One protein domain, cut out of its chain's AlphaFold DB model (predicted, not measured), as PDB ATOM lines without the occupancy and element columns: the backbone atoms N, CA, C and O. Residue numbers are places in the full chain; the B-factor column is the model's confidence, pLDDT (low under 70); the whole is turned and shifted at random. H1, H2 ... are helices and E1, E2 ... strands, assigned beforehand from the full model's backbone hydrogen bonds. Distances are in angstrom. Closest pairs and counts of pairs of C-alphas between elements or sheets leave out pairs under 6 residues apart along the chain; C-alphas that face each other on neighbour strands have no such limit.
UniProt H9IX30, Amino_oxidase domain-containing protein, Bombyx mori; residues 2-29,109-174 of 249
ATOM      1  N   VAL A   2     137.041 208.912 138.775       22.89
ATOM      2  CA  VAL A   2     135.683 208.334 138.815       22.89
ATOM      3  C   VAL A   2     135.525 207.483 137.562       22.89
ATOM      4  O   VAL A   2     135.512 208.024 136.462       22.89
ATOM      5  N   ALA A   3     135.442 206.164 137.722       26.94
ATOM      6  CA  ALA A   3     134.970 205.275 136.667       26.94
ATOM      7  C   ALA A   3     133.451 205.136 136.838       26.94
ATOM      8  O   ALA A   3     132.987 204.620 137.854       26.94
ATOM      9  N   LEU A   4     132.682 205.663 135.883       29.38
ATOM     10  CA  LEU A   4     131.233 205.481 135.828       29.38
ATOM     11  C   LEU A   4     130.923 204.045 135.394       29.38
ATOM     12  O   LEU A   4     131.450 203.558 134.394       29.38
ATOM     13  N   ALA A   5     130.082 203.376 136.180       36.16
ATOM     14  CA  ALA A   5     129.627 202.017 135.941       36.16
ATOM     15  C   ALA A   5     128.644 201.987 134.759       36.16
ATOM     16  O   ALA A   5     127.486 202.375 134.892       36.16
ATOM     17  N   GLY A   6     129.130 201.533 133.605       29.72
ATOM     18  CA  GLY A   6     128.313 201.014 132.511       29.72
ATOM     19  C   GLY A   6     128.263 199.489 132.599       29.72
ATOM     20  O   GLY A   6     129.286 198.845 132.829       29.72
ATOM     21  N   SER A   7     127.056 198.951 132.472       41.47
ATOM     22  CA  SER A   7     126.650 197.547 132.580       41.47
ATOM     23  C   SER A   7     127.607 196.530 131.927       41.47
ATOM     24  O   SER A   7     128.039 196.693 130.790       41.47
ATOM     25  N   ASP A   8     127.878 195.456 132.676       41.66
ATOM     26  CA  ASP A   8     128.375 194.129 132.267       41.66
ATOM     27  C   ASP A   8     129.826 193.917 131.791       41.66
ATOM     28  O   ASP A   8     130.213 192.774 131.557       41.66
ATOM     29  N   ALA A   9     130.695 194.933 131.751       46.00
ATOM     30  CA  ALA A   9     132.083 194.731 131.289       46.00
ATOM     31  C   ALA A   9     133.135 194.502 132.397       46.00
ATOM     32  O   ALA A   9     134.225 193.996 132.122       46.00
ATOM     33  N   PHE A  10     132.837 194.850 133.651       48.28
ATOM     34  CA  PHE A  10     133.788 194.731 134.759       48.28
ATOM     35  C   PHE A  10     133.063 194.230 136.003       48.28
ATOM     36  O   PHE A  10     132.302 194.964 136.631       48.28
ATOM     37  N   ARG A  11     133.337 192.988 136.415       47.97
ATOM     38  CA  ARG A  11     133.144 192.624 137.821       47.97
ATOM     39  C   ARG A  11     134.083 193.543 138.587       47.97
ATOM     40  O   ARG A  11     135.290 193.338 138.536       47.97
ATOM     41  N   ILE A  12     133.549 194.584 139.229       53.38
ATOM     42  CA  ILE A  12     134.311 195.399 140.174       53.38
ATOM     43  C   ILE A  12     134.808 194.414 141.222       53.38
ATOM     44  O   ILE A  12     134.064 193.971 142.098       53.38
ATOM     45  N   THR A  13     136.052 193.983 141.064       52.38
ATOM     46  CA  THR A  13     136.720 193.122 142.009       52.38
ATOM     47  C   THR A  13     136.782 193.888 143.321       52.38
ATOM     48  O   THR A  13     137.578 194.801 143.515       52.38
ATOM     49  N   THR A  14     135.912 193.435 144.222       63.12
ATOM     50  CA  THR A  14     136.011 193.429 145.680       63.12
ATOM     51  C   THR A  14     135.728 194.744 146.406       63.12
ATOM     52  O   THR A  14     136.348 195.775 146.169       63.12
ATOM     53  N   GLY A  15     134.829 194.683 147.398       82.00
ATOM     54  CA  GLY A  15     134.507 195.803 148.295       82.00
ATOM     55  C   GLY A  15     135.726 196.447 148.970       82.00
ATOM     56  O   GLY A  15     135.624 197.572 149.441       82.00
ATOM     57  N   LYS A  16     136.893 195.789 148.941       88.88
ATOM     58  CA  LYS A  16     138.192 196.343 149.338       88.88
ATOM     59  C   LYS A  16     138.582 197.590 148.538       88.88
ATOM     60  O   LYS A  16     138.960 198.578 149.156       88.88
ATOM     61  N   LYS A  17     138.429 197.593 147.204       91.19
ATOM     62  CA  LYS A  17     138.762 198.750 146.348       91.19
ATOM     63  C   LYS A  17     137.908 199.964 146.704       91.19
ATOM     64  O   LYS A  17     138.432 201.047 146.932       91.19
ATOM     65  N   ILE A  18     136.590 199.774 146.787       91.94
ATOM     66  CA  ILE A  18     135.654 200.846 147.152       91.94
ATOM     67  C   ILE A  18     135.929 201.341 148.574       91.94
ATOM     68  O   ILE A  18     135.965 202.546 148.810       91.94
ATOM     69  N   LYS A  19     136.189 200.427 149.513       92.81
ATOM     70  CA  LYS A  19     136.569 200.774 150.884       92.81
ATOM     71  C   LYS A  19     137.846 201.615 150.918       92.81
ATOM     72  O   LYS A  19     137.862 202.617 151.616       92.81
ATOM     73  N   ALA A  20     138.854 201.252 150.126       93.88
ATOM     74  CA  ALA A  20     140.101 201.997 150.002       93.88
ATOM     75  C   ALA A  20     139.905 203.395 149.395       93.88
ATOM     76  O   ALA A  20     140.481 204.361 149.889       93.88
ATOM     77  N   ILE A  21     139.059 203.525 148.363       93.69
ATOM     78  CA  ILE A  21     138.688 204.828 147.785       93.69
ATOM     79  C   ILE A  21     138.022 205.707 148.845       93.69
ATOM     80  O   ILE A  21     138.400 206.860 149.005       93.69
ATOM     81  N   ASN A  22     137.065 205.154 149.590       93.50
ATOM     82  CA  ASN A  22     136.315 205.909 150.591       93.50
ATOM     83  C   ASN A  22     137.138 206.234 151.845       93.50
ATOM     84  O   ASN A  22     136.842 207.214 152.521       93.50
ATOM     85  N   SER A  23     138.146 205.422 152.181       93.56
ATOM     86  CA  SER A  23     139.020 205.669 153.332       93.56
ATOM     87  C   SER A  23     140.181 206.613 153.027       93.56
ATOM     88  O   SER A  23     140.754 207.176 153.958       93.56
ATOM     89  N   THR A  24     140.555 206.768 151.755       93.81
ATOM     90  CA  THR A  24     141.672 207.625 151.341       93.81
ATOM     91  C   THR A  24     141.189 209.059 151.184       93.81
ATOM     92  O   THR A  24     140.328 209.348 150.352       93.81
ATOM     93  N   SER A  25     141.754 209.979 151.962       94.31
ATOM     94  CA  SER A  25     141.391 211.391 151.867       94.31
ATOM     95  C   SER A  25     142.159 212.106 150.763       94.31
ATOM     96  O   SER A  25     143.311 211.777 150.485       94.31
ATOM     97  N   ILE A  26     141.536 213.139 150.190       93.81
ATOM     98  CA  ILE A  26     142.174 214.103 149.291       93.81
ATOM     99  C   ILE A  26     142.180 215.490 149.938       93.81
ATOM    100  O   ILE A  26     141.147 215.987 150.393       93.81
ATOM    101  N   GLY A  27     143.368 216.081 150.043       90.44
ATOM    102  CA  GLY A  27     143.571 217.419 150.589       90.44
ATOM    103  C   GLY A  27     143.320 218.508 149.550       90.44
ATOM    104  O   GLY A  27     143.050 218.231 148.380       90.44
ATOM    105  N   VAL A  28     143.434 219.764 149.983       88.19
ATOM    106  CA  VAL A  28     143.374 220.938 149.105       88.19
ATOM    107  C   VAL A  28     144.503 221.885 149.483       88.19
ATOM    108  O   VAL A  28     144.603 222.302 150.636       88.19
ATOM    109  N   VAL A  29     145.333 222.239 148.505       89.00
ATOM    110  CA  VAL A  29     146.355 223.278 148.630       89.00
ATOM    111  C   VAL A  29     146.325 224.141 147.385       89.00
ATOM    112  O   VAL A  29     146.764 223.711 146.319       89.00
ATOM    113  N   TYR A 109     146.153 212.085 151.272       94.00
ATOM    114  CA  TYR A 109     146.847 212.042 152.561       94.00
ATOM    115  C   TYR A 109     146.217 210.991 153.480       94.00
ATOM    116  O   TYR A 109     145.083 210.558 153.258       94.00
ATOM    117  N   ASP A 110     146.947 210.608 154.524       92.38
ATOM    118  CA  ASP A 110     146.447 209.710 155.563       92.38
ATOM    119  C   ASP A 110     145.709 210.512 156.638       92.38
ATOM    120  O   ASP A 110     146.278 211.362 157.324       92.38
ATOM    121  N   ASN A 111     144.407 210.266 156.755       91.38
ATOM    122  CA  ASN A 111     143.570 210.861 157.791       91.38
ATOM    123  C   ASN A 111     143.693 210.089 159.121       91.38
ATOM    124  O   ASN A 111     144.388 209.081 159.225       91.38
ATOM    125  N   VAL A 112     142.968 210.545 160.145       93.69
ATOM    126  CA  VAL A 112     142.945 209.913 161.479       93.69
ATOM    127  C   VAL A 112     142.475 208.453 161.473       93.69
ATOM    128  O   VAL A 112     142.793 207.701 162.391       93.69
ATOM    129  N   ASP A 113     141.738 208.041 160.442       92.94
ATOM    130  CA  ASP A 113     141.238 206.681 160.259       92.94
ATOM    131  C   ASP A 113     142.176 205.804 159.421       92.94
ATOM    132  O   ASP A 113     141.925 204.604 159.310       92.94
ATOM    133  N   ALA A 114     143.270 206.339 158.869       90.38
ATOM    134  CA  ALA A 114     144.231 205.570 158.077       90.38
ATOM    135  C   ALA A 114     144.740 204.295 158.784       90.38
ATOM    136  O   ALA A 114     144.788 203.252 158.126       90.38
ATOM    137  N   PRO A 115     144.997 204.274 160.113       93.44
ATOM    138  CA  PRO A 115     145.371 203.041 160.813       93.44
ATOM    139  C   PRO A 115     144.320 201.920 160.756       93.44
ATOM    140  O   PRO A 115     144.660 200.754 160.935       93.44
ATOM    141  N   LYS A 116     143.040 202.234 160.493       94.06
ATOM    142  CA  LYS A 116     141.974 201.231 160.296       94.06
ATOM    143  C   LYS A 116     142.051 200.567 158.915       94.06
ATOM    144  O   LYS A 116     141.407 199.539 158.695       94.06
ATOM    145  N   TYR A 117     142.808 201.155 157.989       91.94
ATOM    146  CA  TYR A 117     142.909 200.757 156.586       91.94
ATOM    147  C   TYR A 117     144.367 200.796 156.087       91.94
ATOM    148  O   TYR A 117     144.647 201.472 155.096       91.94
ATOM    149  N   PRO A 118     145.295 200.058 156.727       91.00
ATOM    150  CA  PRO A 118     146.728 200.142 156.419       91.00
ATOM    151  C   PRO A 118     147.052 199.771 154.964       91.00
ATOM    152  O   PRO A 118     147.956 200.337 154.358       91.00
ATOM    153  N   ASP A 119     146.255 198.884 154.366       92.81
ATOM    154  CA  ASP A 119     146.460 198.403 152.997       92.81
ATOM    155  C   ASP A 119     145.671 199.202 151.946       92.81
ATOM    156  O   ASP A 119     145.543 198.763 150.802       92.81
ATOM    157  N   ALA A 120     145.072 200.350 152.295       93.69
ATOM    158  CA  ALA A 120     144.215 201.102 151.370       93.69
ATOM    159  C   ALA A 120     144.933 201.425 150.049       93.69
ATOM    160  O   ALA A 120     144.396 201.166 148.975       93.69
ATOM    161  N   ARG A 121     146.179 201.905 150.108       93.81
ATOM    162  CA  ARG A 121     146.964 202.284 148.918       93.81
ATOM    163  C   ARG A 121     147.340 201.086 148.050       93.81
ATOM    164  O   ARG A 121     147.298 201.183 146.825       93.81
ATOM    165  N   ILE A 122     147.610 199.939 148.676       93.06
ATOM    166  CA  ILE A 122     147.838 198.669 147.974       93.06
ATOM    167  C   ILE A 122     146.572 198.298 147.199       93.06
ATOM    168  O   ILE A 122     146.618 198.131 145.981       93.06
ATOM    169  N   HIS A 123     145.418 198.284 147.876       93.56
ATOM    170  CA  HIS A 123     144.134 198.008 147.236       93.56
ATOM    171  C   HIS A 123     143.780 199.039 146.153       93.56
ATOM    172  O   HIS A 123     143.131 198.683 145.172       93.56
ATOM    173  N   LEU A 124     144.202 200.305 146.268       94.94
ATOM    174  CA  LEU A 124     144.032 201.311 145.209       94.94
ATOM    175  C   LEU A 124     144.830 200.967 143.946       94.94
ATOM    176  O   LEU A 124     144.296 201.151 142.852       94.94
ATOM    177  N   GLY A 125     146.038 200.417 144.082       92.75
ATOM    178  CA  GLY A 125     146.877 199.986 142.957       92.75
ATOM    179  C   GLY A 125     146.449 198.671 142.292       92.75
ATOM    180  O   GLY A 125     146.795 198.430 141.142       92.75
ATOM    181  N   GLU A 126     145.668 197.818 142.964       91.75
ATOM    182  CA  GLU A 126     145.270 196.514 142.405       91.75
ATOM    183  C   GLU A 126     144.478 196.635 141.087       91.75
ATOM    184  O   GLU A 126     143.560 197.447 140.985       91.75
ATOM    185  N   PRO A 127     144.733 195.813 140.062       90.38
ATOM    186  CA  PRO A 127     143.962 195.889 138.827       90.38
ATOM    187  C   PRO A 127     142.531 195.352 138.992       90.38
ATOM    188  O   PRO A 127     142.258 194.528 139.865       90.38
ATOM    189  N   LEU A 128     141.620 195.757 138.101       88.62
ATOM    190  CA  LEU A 128     140.359 195.034 137.907       88.62
ATOM    191  C   LEU A 128     140.585 193.873 136.945       88.62
ATOM    192  O   LEU A 128     141.120 194.065 135.847       88.62
ATOM    193  N   LEU A 129     140.166 192.683 137.365       85.69
ATOM    194  CA  LEU A 129     140.321 191.439 136.614       85.69
ATOM    195  C   LEU A 129     139.001 191.053 135.931       85.69
ATOM    196  O   LEU A 129     137.923 191.327 136.458       85.69
ATOM    197  N   ASP A 130     139.077 190.402 134.771       83.44
ATOM    198  CA  ASP A 130     137.925 189.732 134.161       83.44
ATOM    199  C   ASP A 130     137.617 188.380 134.834       83.44
ATOM    200  O   ASP A 130     138.261 187.967 135.802       83.44
ATOM    201  N   SER A 131     136.599 187.676 134.330       83.56
ATOM    202  CA  SER A 131     136.192 186.360 134.837       83.56
ATOM    203  C   SER A 131     137.266 185.278 134.688       83.56
ATOM    204  O   SER A 131     137.224 184.302 135.433       83.56
ATOM    205  N   ALA A 132     138.224 185.451 133.774       84.44
ATOM    206  CA  ALA A 132     139.360 184.555 133.579       84.44
ATOM    207  C   ALA A 132     140.571 184.945 134.449       84.44
ATOM    208  O   ALA A 132     141.632 184.333 134.344       84.44
ATOM    209  N   GLY A 133     140.436 185.968 135.304       81.50
ATOM    210  CA  GLY A 133     141.512 186.469 136.155       81.50
ATOM    211  C   GLY A 133     142.521 187.355 135.420       81.50
ATOM    212  O   GLY A 133     143.557 187.700 135.992       81.50
ATOM    213  N   LYS A 134     142.245 187.752 134.171       83.12
ATOM    214  CA  LYS A 134     143.139 188.611 133.391       83.12
ATOM    215  C   LYS A 134     142.869 190.087 133.708       83.12
ATOM    216  O   LYS A 134     141.714 190.510 133.723       83.12
ATOM    217  N   PRO A 135     143.907 190.910 133.935       85.25
ATOM    218  CA  PRO A 135     143.721 192.327 134.218       85.25
ATOM    219  C   PRO A 135     143.192 193.080 132.996       85.25
ATOM    220  O   PRO A 135     143.701 192.931 131.883       85.25
ATOM    221  N   ARG A 136     142.161 193.901 133.216       86.50
ATOM    222  CA  ARG A 136     141.504 194.731 132.193       86.50
ATOM    223  C   ARG A 136     141.607 196.224 132.477       86.50
ATOM    224  O   ARG A 136     141.620 197.011 131.538       86.50
ATOM    225  N   VAL A 137     141.673 196.603 133.754       90.00
ATOM    226  CA  VAL A 137     141.862 197.993 134.191       90.00
ATOM    227  C   VAL A 137     143.003 198.027 135.188       90.00
ATOM    228  O   VAL A 137     143.005 197.252 136.142       90.00
ATOM    229  N   LEU A 138     143.954 198.924 134.967       91.69
ATOM    230  CA  LEU A 138     145.118 199.130 135.824       91.69
ATOM    231  C   LEU A 138     145.030 200.508 136.479       91.69
ATOM    232  O   LEU A 138     144.398 201.414 135.931       91.69
ATOM    233  N   PHE A 139     145.665 200.665 137.639       94.31
ATOM    234  CA  PHE A 139     145.653 201.916 138.391       94.31
ATOM    235  C   PHE A 139     147.078 202.341 138.728       94.31
ATOM    236  O   PHE A 139     147.820 201.621 139.389       94.31
ATOM    237  N   ALA A 140     147.423 203.547 138.297       96.19
ATOM    238  CA  ALA A 140     148.662 204.232 138.631       96.19
ATOM    239  C   ALA A 140     148.342 205.616 139.209       96.19
ATOM    240  O   ALA A 140     147.183 206.046 139.233       96.19
ATOM    241  N   GLY A 141     149.379 206.328 139.638       96.31
ATOM    242  CA  GLY A 141     149.284 207.667 140.203       96.31
ATOM    243  C   GLY A 141     149.605 207.681 141.693       96.31
ATOM    244  O   GLY A 141     149.659 206.636 142.344       96.31
ATOM    245  N   GLU A 142     149.800 208.888 142.228       97.62
ATOM    246  CA  GLU A 142     150.341 209.113 143.579       97.62
ATOM    247  C   GLU A 142     149.587 208.351 144.674       97.62
ATOM    248  O   GLU A 142     150.201 207.775 145.566       97.62
ATOM    249  N   ALA A 143     148.263 208.235 144.551       97.00
ATOM    250  CA  ALA A 143     147.427 207.570 145.546       97.00
ATOM    251  C   ALA A 143     147.691 206.056 145.668       97.00
ATOM    252  O   ALA A 143     147.278 205.436 146.646       97.00
ATOM    253  N   THR A 144     148.345 205.457 144.669       96.31
ATOM    254  CA  THR A 144     148.599 204.011 144.576       96.31
ATOM    255  C   THR A 144     150.001 203.610 145.042       96.31
ATOM    256  O   THR A 144     150.369 202.441 144.913       96.31
ATOM    257  N   ASP A 145     150.796 204.559 145.545       94.62
ATOM    258  CA  ASP A 145     152.108 204.296 146.134       94.62
ATOM    259  C   ASP A 145     151.984 204.202 147.669       94.62
ATOM    260  O   ASP A 145     151.532 205.162 148.295       94.62
ATOM    261  N   PRO A 146     152.343 203.076 148.311       91.38
ATOM    262  CA  PRO A 146     152.249 202.945 149.765       91.38
ATOM    263  C   PRO A 146     153.208 203.853 150.550       91.38
ATOM    264  O   PRO A 146     152.945 204.130 151.717       91.38
ATOM    265  N   THR A 147     154.312 204.299 149.942       91.25
ATOM    266  CA  THR A 147     155.407 205.003 150.633       91.25
ATOM    267  C   THR A 147     155.583 206.446 150.174       91.25
ATOM    268  O   THR A 147     155.891 207.313 150.986       91.25
ATOM    269  N   HIS A 148     155.371 206.722 148.888       92.94
ATOM    270  CA  HIS A 148     155.633 208.010 148.237       92.94
ATOM    271  C   HIS A 148     154.358 208.681 147.707       92.94
ATOM    272  O   HIS A 148     154.399 209.434 146.727       92.94
ATOM    273  N   PHE A 149     153.212 208.423 148.336       93.81
ATOM    274  CA  PHE A 149     151.972 209.122 148.007       93.81
ATOM    275  C   PHE A 149     152.087 210.637 148.222       93.81
ATOM    276  O   PHE A 149     152.995 211.131 148.888       93.81
ATOM    277  N   SER A 150     151.180 211.393 147.609       94.75
ATOM    278  CA  SER A 150     151.201 212.861 147.525       94.75
ATOM    279  C   SER A 150     152.355 213.465 146.719       94.75
ATOM    280  O   SER A 150     152.522 214.687 146.723       94.75
ATOM    281  N   THR A 151     153.160 212.656 146.025       94.81
ATOM    282  CA  THR A 151     154.351 213.139 145.314       94.81
ATOM    283  C   THR A 151     154.339 212.826 143.820       94.81
ATOM    284  O   THR A 151     153.696 211.891 143.340       94.81
ATOM    285  N   VAL A 152     155.116 213.612 143.070       94.06
ATOM    286  CA  VAL A 152     155.327 213.399 141.631       94.06
ATOM    287  C   VAL A 152     156.145 212.131 141.363       94.06
ATOM    288  O   VAL A 152     155.852 211.420 140.404       94.06
ATOM    289  N   HIS A 153     157.148 211.828 142.194       91.94
ATOM    290  CA  HIS A 153     157.964 210.627 142.002       91.94
ATOM    291  C   HIS A 153     157.146 209.365 142.284       91.94
ATOM    292  O   HIS A 153     157.127 208.494 141.431       91.94
ATOM    293  N   GLY A 154     156.328 209.332 143.345       93.69
ATOM    294  CA  GLY A 154     155.390 208.224 143.563       93.69
ATOM    295  C   GLY A 154     154.402 208.042 142.401       93.69
ATOM    296  O   GLY A 154     154.174 206.933 141.926       93.69
ATOM    297  N   ALA A 155     153.862 209.127 141.834       94.69
ATOM    298  CA  ALA A 155     153.046 209.024 140.617       94.69
ATOM    299  C   ALA A 155     153.820 208.436 139.419       94.69
ATOM    300  O   ALA A 155     153.263 207.663 138.642       94.69
ATOM    301  N   THR A 156     155.095 208.794 139.278       95.12
ATOM    302  CA  THR A 156     155.965 208.321 138.193       95.12
ATOM    303  C   THR A 156     156.310 206.843 138.359       95.12
ATOM    304  O   THR A 156     156.134 206.057 137.428       95.12
ATOM    305  N   ASP A 157     156.729 206.452 139.558       93.44
ATOM    306  CA  ASP A 157     157.140 205.092 139.898       93.44
ATOM    307  C   ASP A 157     155.978 204.115 139.723       93.44
ATOM    308  O   ASP A 157     156.126 203.052 139.119       93.44
ATOM    309  N   THR A 158     154.779 204.508 140.156       94.19
ATOM    310  CA  THR A 158     153.568 203.704 139.947       94.19
ATOM    311  C   THR A 158     153.148 203.636 138.479       94.19
ATOM    312  O   THR A 158     152.617 202.615 138.045       94.19
ATOM    313  N   GLY A 159     153.439 204.666 137.680       94.25
ATOM    314  CA  GLY A 159     153.286 204.618 136.224       94.25
ATOM    315  C   GLY A 159     154.191 203.562 135.582       94.25
ATOM    316  O   GLY A 159     153.710 202.726 134.814       94.25
ATOM    317  N   TYR A 160     155.478 203.546 135.942       91.94
ATOM    318  CA  TYR A 160     156.415 202.513 135.487       91.94
ATOM    319  C   TYR A 160     156.019 201.119 135.970       91.94
ATOM    320  O   TYR A 160     156.051 200.176 135.179       91.94
ATOM    321  N   ARG A 161     155.586 200.991 137.231       91.50
ATOM    322  CA  ARG A 161     155.086 199.735 137.809       91.50
ATOM    323  C   ARG A 161     153.976 199.134 136.957       91.50
ATOM    324  O   ARG A 161     154.033 197.945 136.647       91.50
ATOM    325  N   GLU A 162     152.981 199.933 136.571       91.44
ATOM    326  CA  GLU A 162     151.888 199.425 135.744       91.44
ATOM    327  C   GLU A 162     152.362 199.109 134.323       91.44
ATOM    328  O   GLU A 162     152.013 198.048 133.810       91.44
ATOM    329  N   ALA A 163     153.187 199.965 133.707       87.81
ATOM    330  CA  ALA A 163     153.679 199.782 132.337       87.81
ATOM    331  C   ALA A 163     154.582 198.548 132.164       87.81
ATOM    332  O   ALA A 163     154.479 197.842 131.163       87.81
ATOM    333  N   MET A 164     155.453 198.277 133.139       82.00
ATOM    334  CA  MET A 164     156.396 197.151 133.128       82.00
ATOM    335  C   MET A 164     155.827 195.889 133.779       82.00
ATOM    336  O   MET A 164     156.513 194.869 133.849       82.00
ATOM    337  N   SER A 165     154.591 195.939 134.283       70.31
ATOM    338  CA  SER A 165     153.985 194.787 134.934       70.31
ATOM    339  C   SER A 165     153.973 193.605 133.954       70.31
ATOM    340  O   SER A 165     153.465 193.761 132.841       70.31
ATOM    341  N   PRO A 166     154.441 192.399 134.339       59.44
ATOM    342  CA  PRO A 166     154.369 191.203 133.486       59.44
ATOM    343  C   PRO A 166     152.945 190.920 132.983       59.44
ATOM    344  O   PRO A 166     152.731 190.313 131.940       59.44
ATOM    345  N   ARG A 167     151.961 191.448 133.716       59.41
ATOM    346  CA  ARG A 167     150.529 191.493 133.417       59.41
ATOM    347  C   ARG A 167     150.172 192.216 132.104       59.41
ATOM    348  O   ARG A 167     149.087 191.976 131.579       59.41
ATOM    349  N   GLN A 168     151.053 193.077 131.584       51.09
ATOM    350  CA  GLN A 168     150.923 193.845 130.337       51.09
ATOM    351  C   GLN A 168     151.831 193.358 129.195       51.09
ATOM    352  O   GLN A 168     151.788 193.949 128.118       51.09
ATOM    353  N   MET A 169     152.634 192.300 129.366       47.78
ATOM    354  CA  MET A 169     153.500 191.798 128.290       47.78
ATOM    355  C   MET A 169     152.808 190.732 127.419       47.78
ATOM    356  O   MET A 169     152.941 189.542 127.675       47.78
ATOM    357  N   PRO A 170     152.122 191.136 126.333       48.03
ATOM    358  CA  PRO A 170     152.114 190.382 125.078       48.03
ATOM    359  C   PRO A 170     153.081 190.966 124.029       48.03
ATOM    360  O   PRO A 170     153.124 190.475 122.903       48.03
ATOM    361  N   LEU A 171     153.781 192.067 124.344       44.75
ATOM    362  CA  LEU A 171     154.548 192.864 123.373       44.75
ATOM    363  C   LEU A 171     156.049 192.542 123.317       44.75
ATOM    364  O   LEU A 171     156.642 192.763 122.262       44.75
ATOM    365  N   LEU A 172     156.661 191.991 124.376       43.91
ATOM    366  CA  LEU A 172     158.080 191.606 124.316       43.91
ATOM    367  C   LEU A 172     158.324 190.415 123.374       43.91
ATOM    368  O   LEU A 172     159.307 190.427 122.645       43.91
ATOM    369  N   ASP A 173     157.370 189.484 123.273       45.50
ATOM    370  CA  ASP A 173     157.408 188.385 122.291       45.50
ATOM    371  C   ASP A 173     157.321 188.869 120.830       45.50
ATOM    372  O   ASP A 173     157.523 188.097 119.896       45.50
ATOM    373  N   LYS A 174     156.993 190.149 120.600       45.81
ATOM    374  CA  LYS A 174     156.825 190.732 119.260       45.81
ATOM    375  C   LYS A 174     157.893 191.750 118.878       45.81
ATOM    376  O   LYS A 174     157.772 192.326 117.800       45.81
TER     377      LYS A 174
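What this domain is: This is residues 2 to 29 and 109 to 174 of the 249 residues of the protein "Amino_oxidase domain-containing protein" of Bombyx mori (UniProt H9IX30). There is little regular structure here: helices H1 and H2 pack together at a steep tilt on one side, H3 lies on the other, and loops fill much of the rest. Residues 2 to 8 and 169 to 174 stick out. The printed part has 94 residues, with H1, H2, strand E1 and H3 in that order; it is mostly helix, only 30 residues being in named elements. It is only just compact, close to loose, with a radius of gyration of the C-alphas of 14.5 A, spanning 46 by 32 by 22 A.

How they stand to each other: Start at H1, residues 15 to 23; it touches H2, residues 120 to 125, closest at the C-alphas of Ala 20 and Ala 120, 4.4 A. Their tilt is steep, 64 degrees, opposite ways. E1, residues 135 to 137, pairs with no named strand, but short antiparallel pairing joins it to residues 128 to 129. H3, residues 152 to 163, is only just apart from H2, at 8.2 A. In H1, H2 and H3 every O i to N i+4 pair is within hydrogen-bond range.

Where its parts are: Find C-alpha 15 at (134.507, 195.803, 148.295), where H1 begins, 12.0 A long. H2 measures 8.9 A and E1 6.0 A. H3 runs 16.6 A to C-alpha 163 at (153.679, 199.782, 132.337).

The domain as a whole: Residues 30 to 108 are not printed; C-alphas 29 and 109 are 11.9 A apart. The link from E1 to H3 is long. Look for pLDDT under 70 at residues 2 to 14 and 166 to 174.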